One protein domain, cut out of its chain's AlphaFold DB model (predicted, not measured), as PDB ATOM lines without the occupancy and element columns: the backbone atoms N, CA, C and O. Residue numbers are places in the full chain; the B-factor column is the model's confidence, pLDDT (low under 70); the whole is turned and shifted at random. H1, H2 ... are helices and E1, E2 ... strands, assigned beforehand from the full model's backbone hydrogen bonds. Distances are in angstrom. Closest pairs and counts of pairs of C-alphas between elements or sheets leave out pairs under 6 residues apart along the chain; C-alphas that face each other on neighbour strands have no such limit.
ATOM      1  N   ARG A  25     118.637 132.531 125.065       98.00
ATOM      2  CA  ARG A  25     118.157 131.190 124.709       98.00
ATOM      3  C   ARG A  25     118.838 130.168 125.600       98.00
ATOM      4  O   ARG A  25     120.049 130.246 125.777       98.00
ATOM      5  N   ILE A  26     118.077 129.226 126.142       98.31
ATOM      6  CA  ILE A  26     118.585 128.221 127.071       98.31
ATOM      7  C   ILE A  26     118.083 126.824 126.729       98.31
ATOM      8  O   ILE A  26     116.948 126.638 126.279       98.31
ATOM      9  N   GLU A  27     118.917 125.842 127.038       98.12
ATOM     10  CA  GLU A  27     118.552 124.431 127.040       98.12
ATOM     11  C   GLU A  27     118.576 123.894 128.467       98.12
ATOM     12  O   GLU A  27     119.538 124.092 129.213       98.12
ATOM     13  N   ILE A  28     117.504 123.203 128.850       97.00
ATOM     14  CA  ILE A  28     117.307 122.653 130.186       97.00
ATOM     15  C   ILE A  28     117.128 121.138 130.088       97.00
ATOM     16  O   ILE A  28     116.306 120.638 129.326       97.00
ATOM     17  N   SER A  29     117.855 120.400 130.918       95.62
ATOM     18  CA  SER A  29     117.603 118.985 131.182       95.62
ATOM     19  C   SER A  29     116.798 118.827 132.467       95.62
ATOM     20  O   SER A  29     117.158 119.328 133.531       95.62
ATOM     21  N   ARG A  30     115.702 118.092 132.351       91.19
ATOM     22  CA  ARG A  30     114.795 117.650 133.405       91.19
ATOM     23  C   ARG A  30     115.336 116.471 134.212       91.19
ATOM     24  O   ARG A  30     115.034 116.363 135.398       91.19
ATOM     25  N   GLN A  31     116.135 115.621 133.577       91.56
ATOM     26  CA  GLN A  31     116.789 114.452 134.162       91.56
ATOM     27  C   GLN A  31     118.025 114.828 134.995       91.56
ATOM     28  O   GLN A  31     118.446 114.061 135.857       91.56
ATOM     29  N   ALA A  32     118.611 116.007 134.764       93.62
ATOM     30  CA  ALA A  32     119.739 116.497 135.547       93.62
ATOM     31  C   ALA A  32     119.311 117.002 136.945       93.62
ATOM     32  O   ALA A  32     118.198 117.531 137.105       93.62
ATOM     33  N   PRO A  33     120.196 116.881 137.956       92.94
ATOM     34  CA  PRO A  33     119.883 117.267 139.328       92.94
ATOM     35  C   PRO A  33     119.567 118.771 139.429       92.94
ATOM     36  O   PRO A  33     120.226 119.578 138.762       92.94
ATOM     37  N   PRO A  34     118.550 119.166 140.215       93.12
ATOM     38  CA  PRO A  34     118.213 120.567 140.456       93.12
ATOM     39  C   PRO A  34     119.222 121.247 141.389       93.12
ATOM     40  O   PRO A  34     119.928 120.583 142.137       93.12
ATOM     41  N   THR A  35     119.237 122.582 141.381       94.31
ATOM     42  CA  THR A  35     119.846 123.365 142.466       94.31
ATOM     43  C   THR A  35     118.967 123.253 143.710       94.31
ATOM     44  O   THR A  35     117.740 123.356 143.599       94.31
ATOM     45  N   LEU A  36     119.593 123.056 144.869       95.06
ATOM     46  CA  LEU A  36     118.936 122.974 146.171       95.06
ATOM     47  C   LEU A  36     119.186 124.255 146.971       95.06
ATOM     48  O   LEU A  36     120.313 124.754 147.022       95.06
ATOM     49  N   VAL A  37     118.134 124.778 147.597       95.31
ATOM     50  CA  VAL A  37     118.154 125.999 148.417       95.31
ATOM     51  C   VAL A  37     117.339 125.786 149.683       95.31
ATOM     52  O   VAL A  37     116.278 125.180 149.613       95.31
ATOM     53  N   ASP A  38     117.787 126.294 150.826       94.38
ATOM     54  CA  ASP A  38     117.069 126.111 152.090       94.38
ATOM     55  C   ASP A  38     115.752 126.916 152.167       94.38
ATOM     56  O   ASP A  38     115.317 127.578 151.215       94.38
ATOM     57  N   GLU A  39     115.064 126.847 153.309       91.44
ATOM     58  CA  GLU A  39     113.826 127.599 153.549       91.44
ATOM     59  C   GLU A  39     114.036 129.119 153.419       91.44
ATOM     60  O   GLU A  39     113.169 129.815 152.890       91.44
ATOM     61  N   GLY A  40     115.214 129.618 153.811       90.00
ATOM     62  CA  GLY A  40     115.621 131.019 153.686       90.00
ATOM     63  C   GLY A  40     116.127 131.409 152.294       90.00
ATOM     64  O   GLY A  40     116.496 132.561 152.083       90.00
ATOM     65  N   GLY A  41     116.148 130.469 151.347       90.69
ATOM     66  CA  GLY A  41     116.616 130.671 149.982       90.69
ATOM     67  C   GLY A  41     118.131 130.638 149.814       90.69
ATOM     68  O   GLY A  41     118.613 130.920 148.725       90.69
ATOM     69  N   LYS A  42     118.900 130.261 150.836       93.31
ATOM     70  CA  LYS A  42     120.353 130.130 150.716       93.31
ATOM     71  C   LYS A  42     120.713 128.860 149.948       93.31
ATOM     72  O   LYS A  42     120.134 127.801 150.178       93.31
ATOM     73  N   LEU A  43     121.719 128.951 149.080       95.06
ATOM     74  CA  LEU A  43     122.261 127.809 148.345       95.06
ATOM     75  C   LEU A  43     122.725 126.681 149.282       95.06
ATOM     76  O   LEU A  43     123.567 126.897 150.158       95.06
ATOM     77  N   ILE A  44     122.219 125.471 149.033       96.19
ATOM     78  CA  ILE A  44     122.707 124.216 149.614       96.19
ATOM     79  C   ILE A  44     123.652 123.531 148.620       96.19
ATOM     80  O   ILE A  44     124.781 123.196 148.975       96.19
ATOM     81  N   GLU A  45     123.203 123.345 147.375       95.88
ATOM     82  CA  GLU A  45     123.941 122.609 146.341       95.88
ATOM     83  C   GLU A  45     123.591 123.114 144.935       95.88
ATOM     84  O   GLU A  45     122.424 123.358 144.622       95.88
ATOM     85  N   TRP A  46     124.600 123.256 144.072       95.12
ATOM     86  CA  TRP A  46     124.404 123.603 142.663       95.12
ATOM     87  C   TRP A  46     123.878 122.414 141.853       95.12
ATOM     88  O   TRP A  46     124.423 121.316 141.915       95.12
ATOM     89  N   GLY A  47     122.856 122.659 141.032       94.75
ATOM     90  CA  GLY A  47     122.337 121.682 140.079       94.75
ATOM     91  C   GLY A  47     123.058 121.687 138.732       94.75
ATOM     92  O   GLY A  47     123.945 122.491 138.467       94.75
ATOM     93  N   GLY A  48     122.609 120.811 137.832       95.88
ATOM     94  CA  GLY A  48     123.168 120.638 136.484       95.88
ATOM     95  C   GLY A  48     122.134 120.719 135.362       95.88
ATOM     96  O   GLY A  48     122.345 120.140 134.291       95.88
ATOM     97  N   ARG A  49     120.983 121.355 135.617       95.88
ATOM     98  CA  ARG A  49     119.858 121.422 134.668       95.88
ATOM     99  C   ARG A  49     120.132 122.285 133.455       95.88
ATOM    100  O   ARG A  49     119.710 121.915 132.367       95.88
ATOM    101  N   LEU A  50     120.823 123.401 133.633       96.56
ATOM    102  CA  LEU A  50     121.190 124.285 132.537       96.56
ATOM    103  C   LEU A  50     122.277 123.612 131.689       96.56
ATOM    104  O   LEU A  50     123.319 123.232 132.219       96.56
ATOM    105  N   LYS A  51     122.009 123.399 130.399       97.38
ATOM    106  CA  LYS A  51     122.928 122.722 129.467       97.38
ATOM    107  C   LYS A  51     123.630 123.683 128.528       97.38
ATOM    108  O   LYS A  51     124.801 123.481 128.227       97.38
ATOM    109  N   SER A  52     122.932 124.723 128.100       97.62
ATOM    110  CA  SER A  52     123.512 125.788 127.295       97.62
ATOM    111  C   SER A  52     122.776 127.099 127.543       97.62
ATOM    112  O   SER A  52     121.595 127.112 127.907       97.62
ATOM    113  N   VAL A  53     123.503 128.198 127.354       98.19
ATOM    114  CA  VAL A  53     122.973 129.560 127.351       98.19
ATOM    115  C   VAL A  53     123.589 130.302 126.180       98.19
ATOM    116  O   VAL A  53     124.812 130.341 126.033       98.19
ATOM    117  N   LEU A  54     122.737 130.909 125.365       98.38
ATOM    118  CA  LEU A  54     123.123 131.890 124.367       98.38
ATOM    119  C   LEU A  54     122.546 133.246 124.761       98.38
ATOM    120  O   LEU A  54     121.360 133.352 125.080       98.38
ATOM    121  N   VAL A  55     123.366 134.284 124.680       97.94
ATOM    122  CA  VAL A  55     122.976 135.675 124.894       97.94
ATOM    123  C   VAL A  55     122.800 136.362 123.546       97.94
ATOM    124  O   VAL A  55     123.567 136.139 122.605       97.94
ATOM    125  N   GLN A  56     121.772 137.197 123.438       96.88
ATOM    126  CA  GLN A  56     121.548 138.010 122.254       96.88
ATOM    127  C   GLN A  56     122.525 139.193 122.223       96.88
ATOM    128  O   GLN A  56     122.573 140.005 123.145       96.88
ATOM    129  N   SER A  57     123.268 139.314 121.127       94.00
ATOM    130  CA  SER A  57     124.262 140.358 120.875       94.00
ATOM    131  C   SER A  57     123.957 140.988 119.513       94.00
ATOM    132  O   SER A  57     124.358 140.493 118.457       94.00
ATOM    133  N   GLY A  58     123.125 142.035 119.518       92.19
ATOM    134  CA  GLY A  58     122.530 142.577 118.293       92.19
ATOM    135  C   GLY A  58     121.659 141.533 117.579       92.19
ATOM    136  O   GLY A  58     120.681 141.035 118.140       92.19
ATOM    137  N   GLU A  59     122.020 141.188 116.343       92.69
ATOM    138  CA  GLU A  59     121.333 140.159 115.543       92.69
ATOM    139  C   GLU A  59     121.878 138.736 115.769       92.69
ATOM    140  O   GLU A  59     121.357 137.773 115.203       92.69
ATOM    141  N   LYS A  60     122.935 138.580 116.577       95.69
ATOM    142  CA  LYS A  60     123.608 137.296 116.807       95.69
ATOM    143  C   LYS A  60     123.221 136.678 118.145       95.69
ATOM    144  O   LYS A  60     122.845 137.370 119.087       95.69
ATOM    145  N   TRP A  61     123.375 135.360 118.209       96.94
ATOM    146  CA  TRP A  61     123.317 134.572 119.434       96.94
ATOM    147  C   TRP A  61     124.712 134.035 119.716       96.94
ATOM    148  O   TRP A  61     125.282 133.334 118.878       96.94
ATOM    149  N   GLU A  62     125.259 134.385 120.869       97.75
ATOM    150  CA  GLU A  62     126.625 134.049 121.267       97.75
ATOM    151  C   GLU A  62     126.571 133.257 122.578       97.75
ATOM    152  O   GLU A  62     125.702 133.547 123.401       97.75
ATOM    153  N   PRO A  63     127.438 132.253 122.797       98.12
ATOM    154  CA  PRO A  63     127.545 131.600 124.098       98.12
ATOM    155  C   PRO A  63     127.731 132.621 125.220       98.12
ATOM    156  O   PRO A  63     128.389 133.645 125.020       98.12
ATOM    157  N   ILE A  64     127.137 132.347 126.381       97.44
ATOM    158  CA  ILE A  64     127.401 133.161 127.567       97.44
ATOM    159  C   ILE A  64     128.892 133.108 127.915       97.44
ATOM    160  O   ILE A  64     129.544 132.076 127.747       97.44
ATOM    161  N   ASP A  65     129.416 134.241 128.361       97.12
ATOM    162  CA  ASP A  65     130.781 134.389 128.845       97.12
ATOM    163  C   ASP A  65     130.716 134.641 130.352       97.12
ATOM    164  O   ASP A  65     130.232 135.690 130.779       97.12
ATOM    165  N   ASP A  66     131.156 133.669 131.151       95.38
ATOM    166  CA  ASP A  66     131.059 133.717 132.615       95.38
ATOM    167  C   ASP A  66     131.906 134.850 133.227       95.38
ATOM    168  O   ASP A  66     131.598 135.323 134.322       95.38
ATOM    169  N   ASP A  67     132.929 135.332 132.512       97.06
ATOM    170  CA  ASP A  67     133.789 136.435 132.956       97.06
ATOM    171  C   ASP A  67     133.220 137.819 132.581       97.06
ATOM    172  O   ASP A  67     133.756 138.864 132.972       97.06
ATOM    173  N   ARG A  68     132.120 137.861 131.817       96.25
ATOM    174  CA  ARG A  68     131.501 139.102 131.348       96.25
ATOM    175  C   ARG A  68     130.388 139.573 132.283       96.25
ATOM    176  O   ARG A  68     129.533 138.819 132.729       96.25
ATOM    177  N   ILE A  69     130.334 140.888 132.497       94.56
ATOM    178  CA  ILE A  69     129.238 141.533 133.229       94.56
ATOM    179  C   ILE A  69     128.067 141.798 132.277       94.56
ATOM    180  O   ILE A  69     128.224 142.461 131.245       94.56
ATOM    181  N   TYR A  70     126.880 141.329 132.664       95.06
ATOM    182  CA  TYR A  70     125.622 141.575 131.966       95.06
ATOM    183  C   TYR A  70     124.682 142.413 132.832       95.06
ATOM    184  O   TYR A  70     124.523 142.163 134.024       95.06
ATOM    185  N   THR A  71     124.024 143.394 132.219       95.25
ATOM    186  CA  THR A  71     122.910 144.110 132.847       95.25
ATOM    187  C   THR A  71     121.617 143.364 132.548       95.25
ATOM    188  O   THR A  71     121.306 143.108 131.385       95.25
ATOM    189  N   VAL A  72     120.856 143.033 133.590       95.88
ATOM    190  CA  VAL A  72     119.568 142.338 133.481       95.88
ATOM    191  C   VAL A  72     118.450 143.214 134.037       95.88
ATOM    192  O   VAL A  72     118.651 143.946 135.001       95.88
ATOM    193  N   ALA A  73     117.268 143.134 133.425       96.00
ATOM    194  CA  ALA A  73     116.054 143.755 133.943       96.00
ATOM    195  C   ALA A  73     115.173 142.676 134.582       96.00
ATOM    196  O   ALA A  73     114.858 141.669 133.946       96.00
ATOM    197  N   ILE A  74     114.781 142.891 135.835       96.06
ATOM    198  CA  ILE A  74     113.938 141.990 136.624       96.06
ATOM    199  C   ILE A  74     113.011 142.828 137.515       96.06
ATOM    200  O   ILE A  74     113.303 143.992 137.784       96.06
ATOM    201  N   ASN A  75     111.881 142.271 137.951       95.88
ATOM    202  CA  ASN A  75     110.997 142.962 138.893       95.88
ATOM    203  C   ASN A  75     111.652 143.097 140.286       95.88
ATOM    204  O   ASN A  75     112.548 142.330 140.649       95.88
ATOM    205  N   SER A  76     111.165 144.050 141.083       95.75
ATOM    206  CA  SER A  76     111.698 144.335 142.422       95.75
ATOM    207  C   SER A  76     111.529 143.175 143.411       95.75
ATOM    208  O   SER A  76     112.379 142.988 144.279       95.75
ATOM    209  N   TYR A  77     110.485 142.351 143.261       95.69
ATOM    210  CA  TYR A  77     110.260 141.181 144.114       95.69
ATOM    211  C   TYR A  77     111.400 140.159 143.989       95.69
ATOM    212  O   TYR A  77     111.986 139.763 144.996       95.69
ATOM    213  N   ASN A  78     111.767 139.764 142.768       95.25
ATOM    214  CA  ASN A  78     112.857 138.818 142.543       95.25
ATOM    215  C   ASN A  78     114.239 139.470 142.716       95.25
ATOM    216  O   ASN A  78     115.145 138.794 143.197       95.25
ATOM    217  N   ALA A  79     114.401 140.767 142.412       95.38
ATOM    218  CA  ALA A  79     115.634 141.508 142.720       95.38
ATOM    219  C   ALA A  79     115.972 141.465 144.221       95.38
ATOM    220  O   ALA A  79     117.132 141.320 144.594       95.38
ATOM    221  N   GLY A  80     114.946 141.526 145.077       94.31
ATOM    222  CA  GLY A  80     115.063 141.372 146.529       94.31
ATOM    223  C   GLY A  80     115.198 139.926 147.023       94.31
ATOM    224  O   GLY A  80     115.195 139.705 148.231       94.31
ATOM    225  N   GLY A  81     115.304 138.935 146.129       93.88
ATOM    226  CA  GLY A  81     115.453 137.518 146.487       93.88
ATOM    227  C   GLY A  81     114.135 136.759 146.647       93.88
ATOM    228  O   GLY A  81     114.132 135.619 147.120       93.88
ATOM    229  N   GLY A  82     113.010 137.359 146.241       95.19
ATOM    230  CA  GLY A  82     111.717 136.685 146.141       95.19
ATOM    231  C   GLY A  82     111.807 135.386 145.334       95.19
ATOM    232  O   GLY A  82     112.676 135.230 144.475       95.19
ATOM    233  N   ASP A  83     110.925 134.432 145.635       95.69
ATOM    234  CA  ASP A  83     110.995 133.056 145.120       95.69
ATOM    235  C   ASP A  83     112.319 132.320 145.412       95.69
ATOM    236  O   ASP A  83     112.687 131.383 144.702       95.69
ATOM    237  N   LYS A  84     113.032 132.710 146.479       95.31
ATOM    238  CA  LYS A  84     114.324 132.125 146.878       95.31
ATOM    239  C   LYS A  84     115.423 132.264 145.811       95.31
ATOM    240  O   LYS A  84     116.356 131.463 145.757       95.31
ATOM    241  N   LEU A  85     115.326 133.273 144.944       94.12
ATOM    242  CA  LEU A  85     116.308 133.544 143.890       94.12
ATOM    243  C   LEU A  85     117.491 134.349 144.451       94.12
ATOM    244  O   LEU A  85     117.660 135.530 144.156       94.12
ATOM    245  N   PHE A  86     118.310 133.693 145.277       91.75
ATOM    246  CA  PHE A  86     119.387 134.314 146.065       91.75
ATOM    247  C   PHE A  86     120.465 135.044 145.260       91.75
ATOM    248  O   PHE A  86     121.113 135.934 145.796       91.75
ATOM    249  N   VAL A  87     120.643 134.705 143.982       92.19
ATOM    250  CA  VAL A  87     121.675 135.315 143.129       92.19
ATOM    251  C   VAL A  87     121.403 136.788 142.812       92.19
ATOM    252  O   VAL A  87     122.340 137.540 142.568       92.19
ATOM    253  N   PHE A  88     120.139 137.226 142.794       93.44
ATOM    254  CA  PHE A  88     119.809 138.603 142.410       93.44
ATOM    255  C   PHE A  88     120.145 139.641 143.492       93.44
ATOM    256  O   PHE A  88     120.735 140.661 143.133       93.44
ATOM    257  N   PRO A  89     119.878 139.392 144.792       93.19
ATOM    258  CA  PRO A  89     120.330 140.268 145.876       93.19
ATOM    259  C   PRO A  89     121.841 140.511 145.946       93.19
ATOM    260  O   PRO A  89     122.267 141.493 146.547       93.19
ATOM    261  N   GLU A  90     122.656 139.617 145.380       91.50
ATOM    262  CA  GLU A  90     124.120 139.728 145.382       91.50
ATOM    263  C   GLU A  90     124.648 140.708 144.313       91.50
ATOM    264  O   GLU A  90     125.812 141.107 144.353       91.50
ATOM    265  N   GLY A  91     123.803 141.101 143.352       89.69
ATOM    266  CA  GLY A  91     124.157 142.009 142.265       89.69
ATOM    267  C   GLY A  91     124.120 143.496 142.642       89.69
ATOM    268  O   GLY A  91     123.549 143.911 143.648       89.69
ATOM    269  N   ASN A  92     124.695 144.334 141.774       92.94
ATOM    270  CA  ASN A  92     124.533 145.787 141.865       92.94
ATOM    271  C   ASN A  92     123.167 146.192 141.296       92.94
ATOM    272  O   ASN A  92     122.987 146.228 140.076       92.94
ATOM    273  N   THR A  93     122.222 146.510 142.177       92.94
ATOM    274  CA  THR A  93     120.845 146.857 141.799       92.94
ATOM    275  C   THR A  93     120.670 148.363 141.615       92.94
ATOM    276  O   THR A  93     121.078 149.158 142.460       92.94
ATOM    277  N   LEU A  94     120.018 148.745 140.515       94.88
ATOM    278  CA  LEU A  94     119.517 150.096 140.267       94.88
ATOM    279  C   LEU A  94     117.994 150.027 140.126       94.88
ATOM    280  O   LEU A  94     117.493 149.422 139.177       94.88
ATOM    281  N   GLU A  95     117.266 150.640 141.056       94.62
ATOM    282  CA  GLU A  95     115.811 150.769 140.954       94.62
ATOM    283  C   GLU A  95     115.453 151.801 139.878       94.62
ATOM    284  O   GLU A  95     116.035 152.885 139.816       94.62
ATOM    285  N   THR A  96     114.523 151.442 138.991       94.75
ATOM    286  CA  THR A  96     114.098 152.301 137.876       94.75
ATOM    287  C   THR A  96     112.869 153.145 138.204       94.75
ATOM    288  O   THR A  96     112.529 154.023 137.416       94.75
ATOM    289  N   ASP A  97     112.173 152.844 139.308       93.69
ATOM    290  CA  ASP A  97     110.846 153.367 139.673       93.69
ATOM    291  C   ASP A  97     109.747 153.159 138.608       93.69
ATOM    292  O   ASP A  97     108.644 153.694 138.721       93.69
ATOM    293  N   VAL A  98     110.017 152.351 137.575       95.94
ATOM    294  CA  VAL A  98     109.051 152.027 136.519       95.94
ATOM    295  C   VAL A  98     108.166 150.877 136.981       95.94
ATOM    296  O   VAL A  98     108.661 149.800 137.319       95.94
ATOM    297  N   LEU A  99     106.847 151.078 136.943       96.50
ATOM    298  CA  LEU A  99     105.894 150.006 137.213       96.50
ATOM    299  C   LEU A  99     105.899 148.986 136.069       96.50
ATOM    300  O   LEU A  99     105.969 149.332 134.889       96.50
ATOM    301  N   ASP A 100     105.760 147.711 136.417       95.69
ATOM    302  CA  ASP A 100     105.667 146.609 135.456       95.69
ATOM    303  C   ASP A 100     104.508 146.793 134.459       95.69
ATOM    304  O   ASP A 100     104.673 146.568 133.256       95.69
ATOM    305  N   ILE A 101     103.357 147.273 134.938       96.69
ATOM    306  CA  ILE A 101     102.203 147.599 134.101       96.69
ATOM    307  C   ILE A 101     102.488 148.764 133.152       96.69
ATOM    308  O   ILE A 101     102.064 148.705 131.999       96.69
ATOM    309  N   ASP A 102     103.239 149.777 133.585       96.81
ATOM    310  CA  ASP A 102     103.586 150.921 132.738       96.81
ATOM    311  C   ASP A 102     104.528 150.484 131.617       96.81
ATOM    312  O   ASP A 102     104.272 150.787 130.453       96.81
ATOM    313  N   ALA A 103     105.539 149.666 131.931       95.12
ATOM    314  CA  ALA A 103     106.431 149.087 130.928       95.12
ATOM    315  C   ALA A 103     105.665 148.241 129.892       95.12
ATOM    316  O   ALA A 103     105.909 148.337 128.684       95.12
ATOM    317  N   ALA A 104     104.703 147.428 130.342       93.56
ATOM    318  CA  ALA A 104     103.872 146.621 129.453       93.56
ATOM    319  C   ALA A 104     102.944 147.483 128.578       93.56
ATOM    320  O   ALA A 104     102.831 147.249 127.370       93.56
ATOM    321  N   VAL A 105     102.290 148.490 129.164       94.38
ATOM    322  CA  VAL A 105     101.414 149.424 128.444       94.38
ATOM    323  C   VAL A 105     102.210 150.216 127.416       94.38
ATOM    324  O   VAL A 105     101.791 150.286 126.262       94.38
ATOM    325  N   GLU A 106     103.369 150.758 127.784       94.56
ATOM    326  CA  GLU A 106     104.234 151.506 126.874       94.56
ATOM    327  C   GLU A 106     104.671 150.634 125.690       94.56
ATOM    328  O   GLU A 106     104.500 151.027 124.532       94.56
ATOM    329  N   TYR A 107     105.111 149.396 125.945       92.50
ATOM    330  CA  TYR A 107     105.447 148.443 124.885       92.50
ATOM    331  C   TYR A 107     104.287 148.221 123.902       92.50
ATOM    332  O   TYR A 107     104.496 148.211 122.684       92.50
ATOM    333  N   LEU A 108     103.057 148.058 124.397       92.25
ATOM    334  CA  LEU A 108     101.880 147.882 123.543       92.25
ATOM    335  C   LEU A 108     101.516 149.167 122.788       92.25
ATOM    336  O   LEU A 108     101.146 149.107 121.616       92.25
ATOM    337  N   MET A 109     101.668 150.331 123.421       92.31
ATOM    338  CA  MET A 109     101.386 151.629 122.805       92.31
ATOM    339  C   MET A 109     102.353 151.960 121.664       92.31
ATOM    340  O   MET A 109     101.919 152.532 120.664       92.31
ATOM    341  N   THR A 110     103.620 151.535 121.736       91.31
ATOM    342  CA  THR A 110     104.566 151.670 120.604       91.31
ATOM    343  C   THR A 110     104.152 150.869 119.359       91.31
ATOM    344  O   THR A 110     104.653 151.136 118.273       91.31
ATOM    345  N   ARG A 111     103.215 149.920 119.495       88.06
ATOM    346  CA  ARG A 111     102.665 149.077 118.413       88.06
ATOM    347  C   ARG A 111     101.203 149.399 118.112       88.06
ATOM    348  O   ARG A 111     100.473 148.582 117.551       88.06
ATOM    349  N   ARG A 112     100.725 150.569 118.537       83.00
ATOM    350  CA  ARG A 112      99.319 150.943 118.396       83.00
ATOM    351  C   ARG A 112      98.891 150.910 116.926       83.00
ATOM    352  O   ARG A 112      99.480 151.571 116.082       83.00
ATOM    353  N   GLY A 113      97.806 150.187 116.652       83.94
ATOM    354  CA  GLY A 113      97.282 149.991 115.295       83.94
ATOM    355  C   GLY A 113      97.829 148.743 114.599       83.94
ATOM    356  O   GLY A 113      97.283 148.339 113.575       83.94
TER     357      GLY A 113
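Overview. This is residues 25 to 113 of the 128 residues of an uncharacterized protein of Synergistaceae bacterium (UniProt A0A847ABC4). This domain has little regular structure: a loose, open frame of long links joins a small sheet, E1, E3 and E4, to the short helix H1, while residues 101 to 113, of which 101 to 109 belong to H2, stick out. A loop through E2 folds back between E1 and E3. The 89 printed residues, 33 in named elements, run E1 E2 E3 E4 H1 H2, class mixed; the sheet, E1 - E3 - E4, is antiparallel. The radius of gyration of the C-alphas is 16.4 A, the spans 47 by 33 by 26 A.

Arrangement. Start at E1, residues 25 to 28, antiparallel to E3, residues 50 to 57, at 178 degrees; N 27 and O 52 are within hydrogen-bond range, 3.1 A. E2, residues 43 to 45, pairs with no named strand. E3 and E4, residues 60 to 63, form a hairpin; N 55 to O 62 is 2.8 A. H1, residues 76 to 79, and H2, residues 100 to 109, are apart and not on the sheet. Every O i to N i+4 pair in H2 is within hydrogen-bond range; H1 is too short for one.

Along the chain. Find C-alpha 25, where E1 begins, at (118.157, 131.190, 124.709). E3 runs 20.1 A; H2 runs 14.3 A to C-alpha 109 at (101.386, 151.629, 122.805).

Size, cuts and confidence. The C-alphas farthest apart, Ile 44 and Gly 113, are 49.9 A apart. Links E1 to E2, E4 to H1 and H1 to H2 are long. The printed part has no cut, and no printed residue is under 70 in pLDDT.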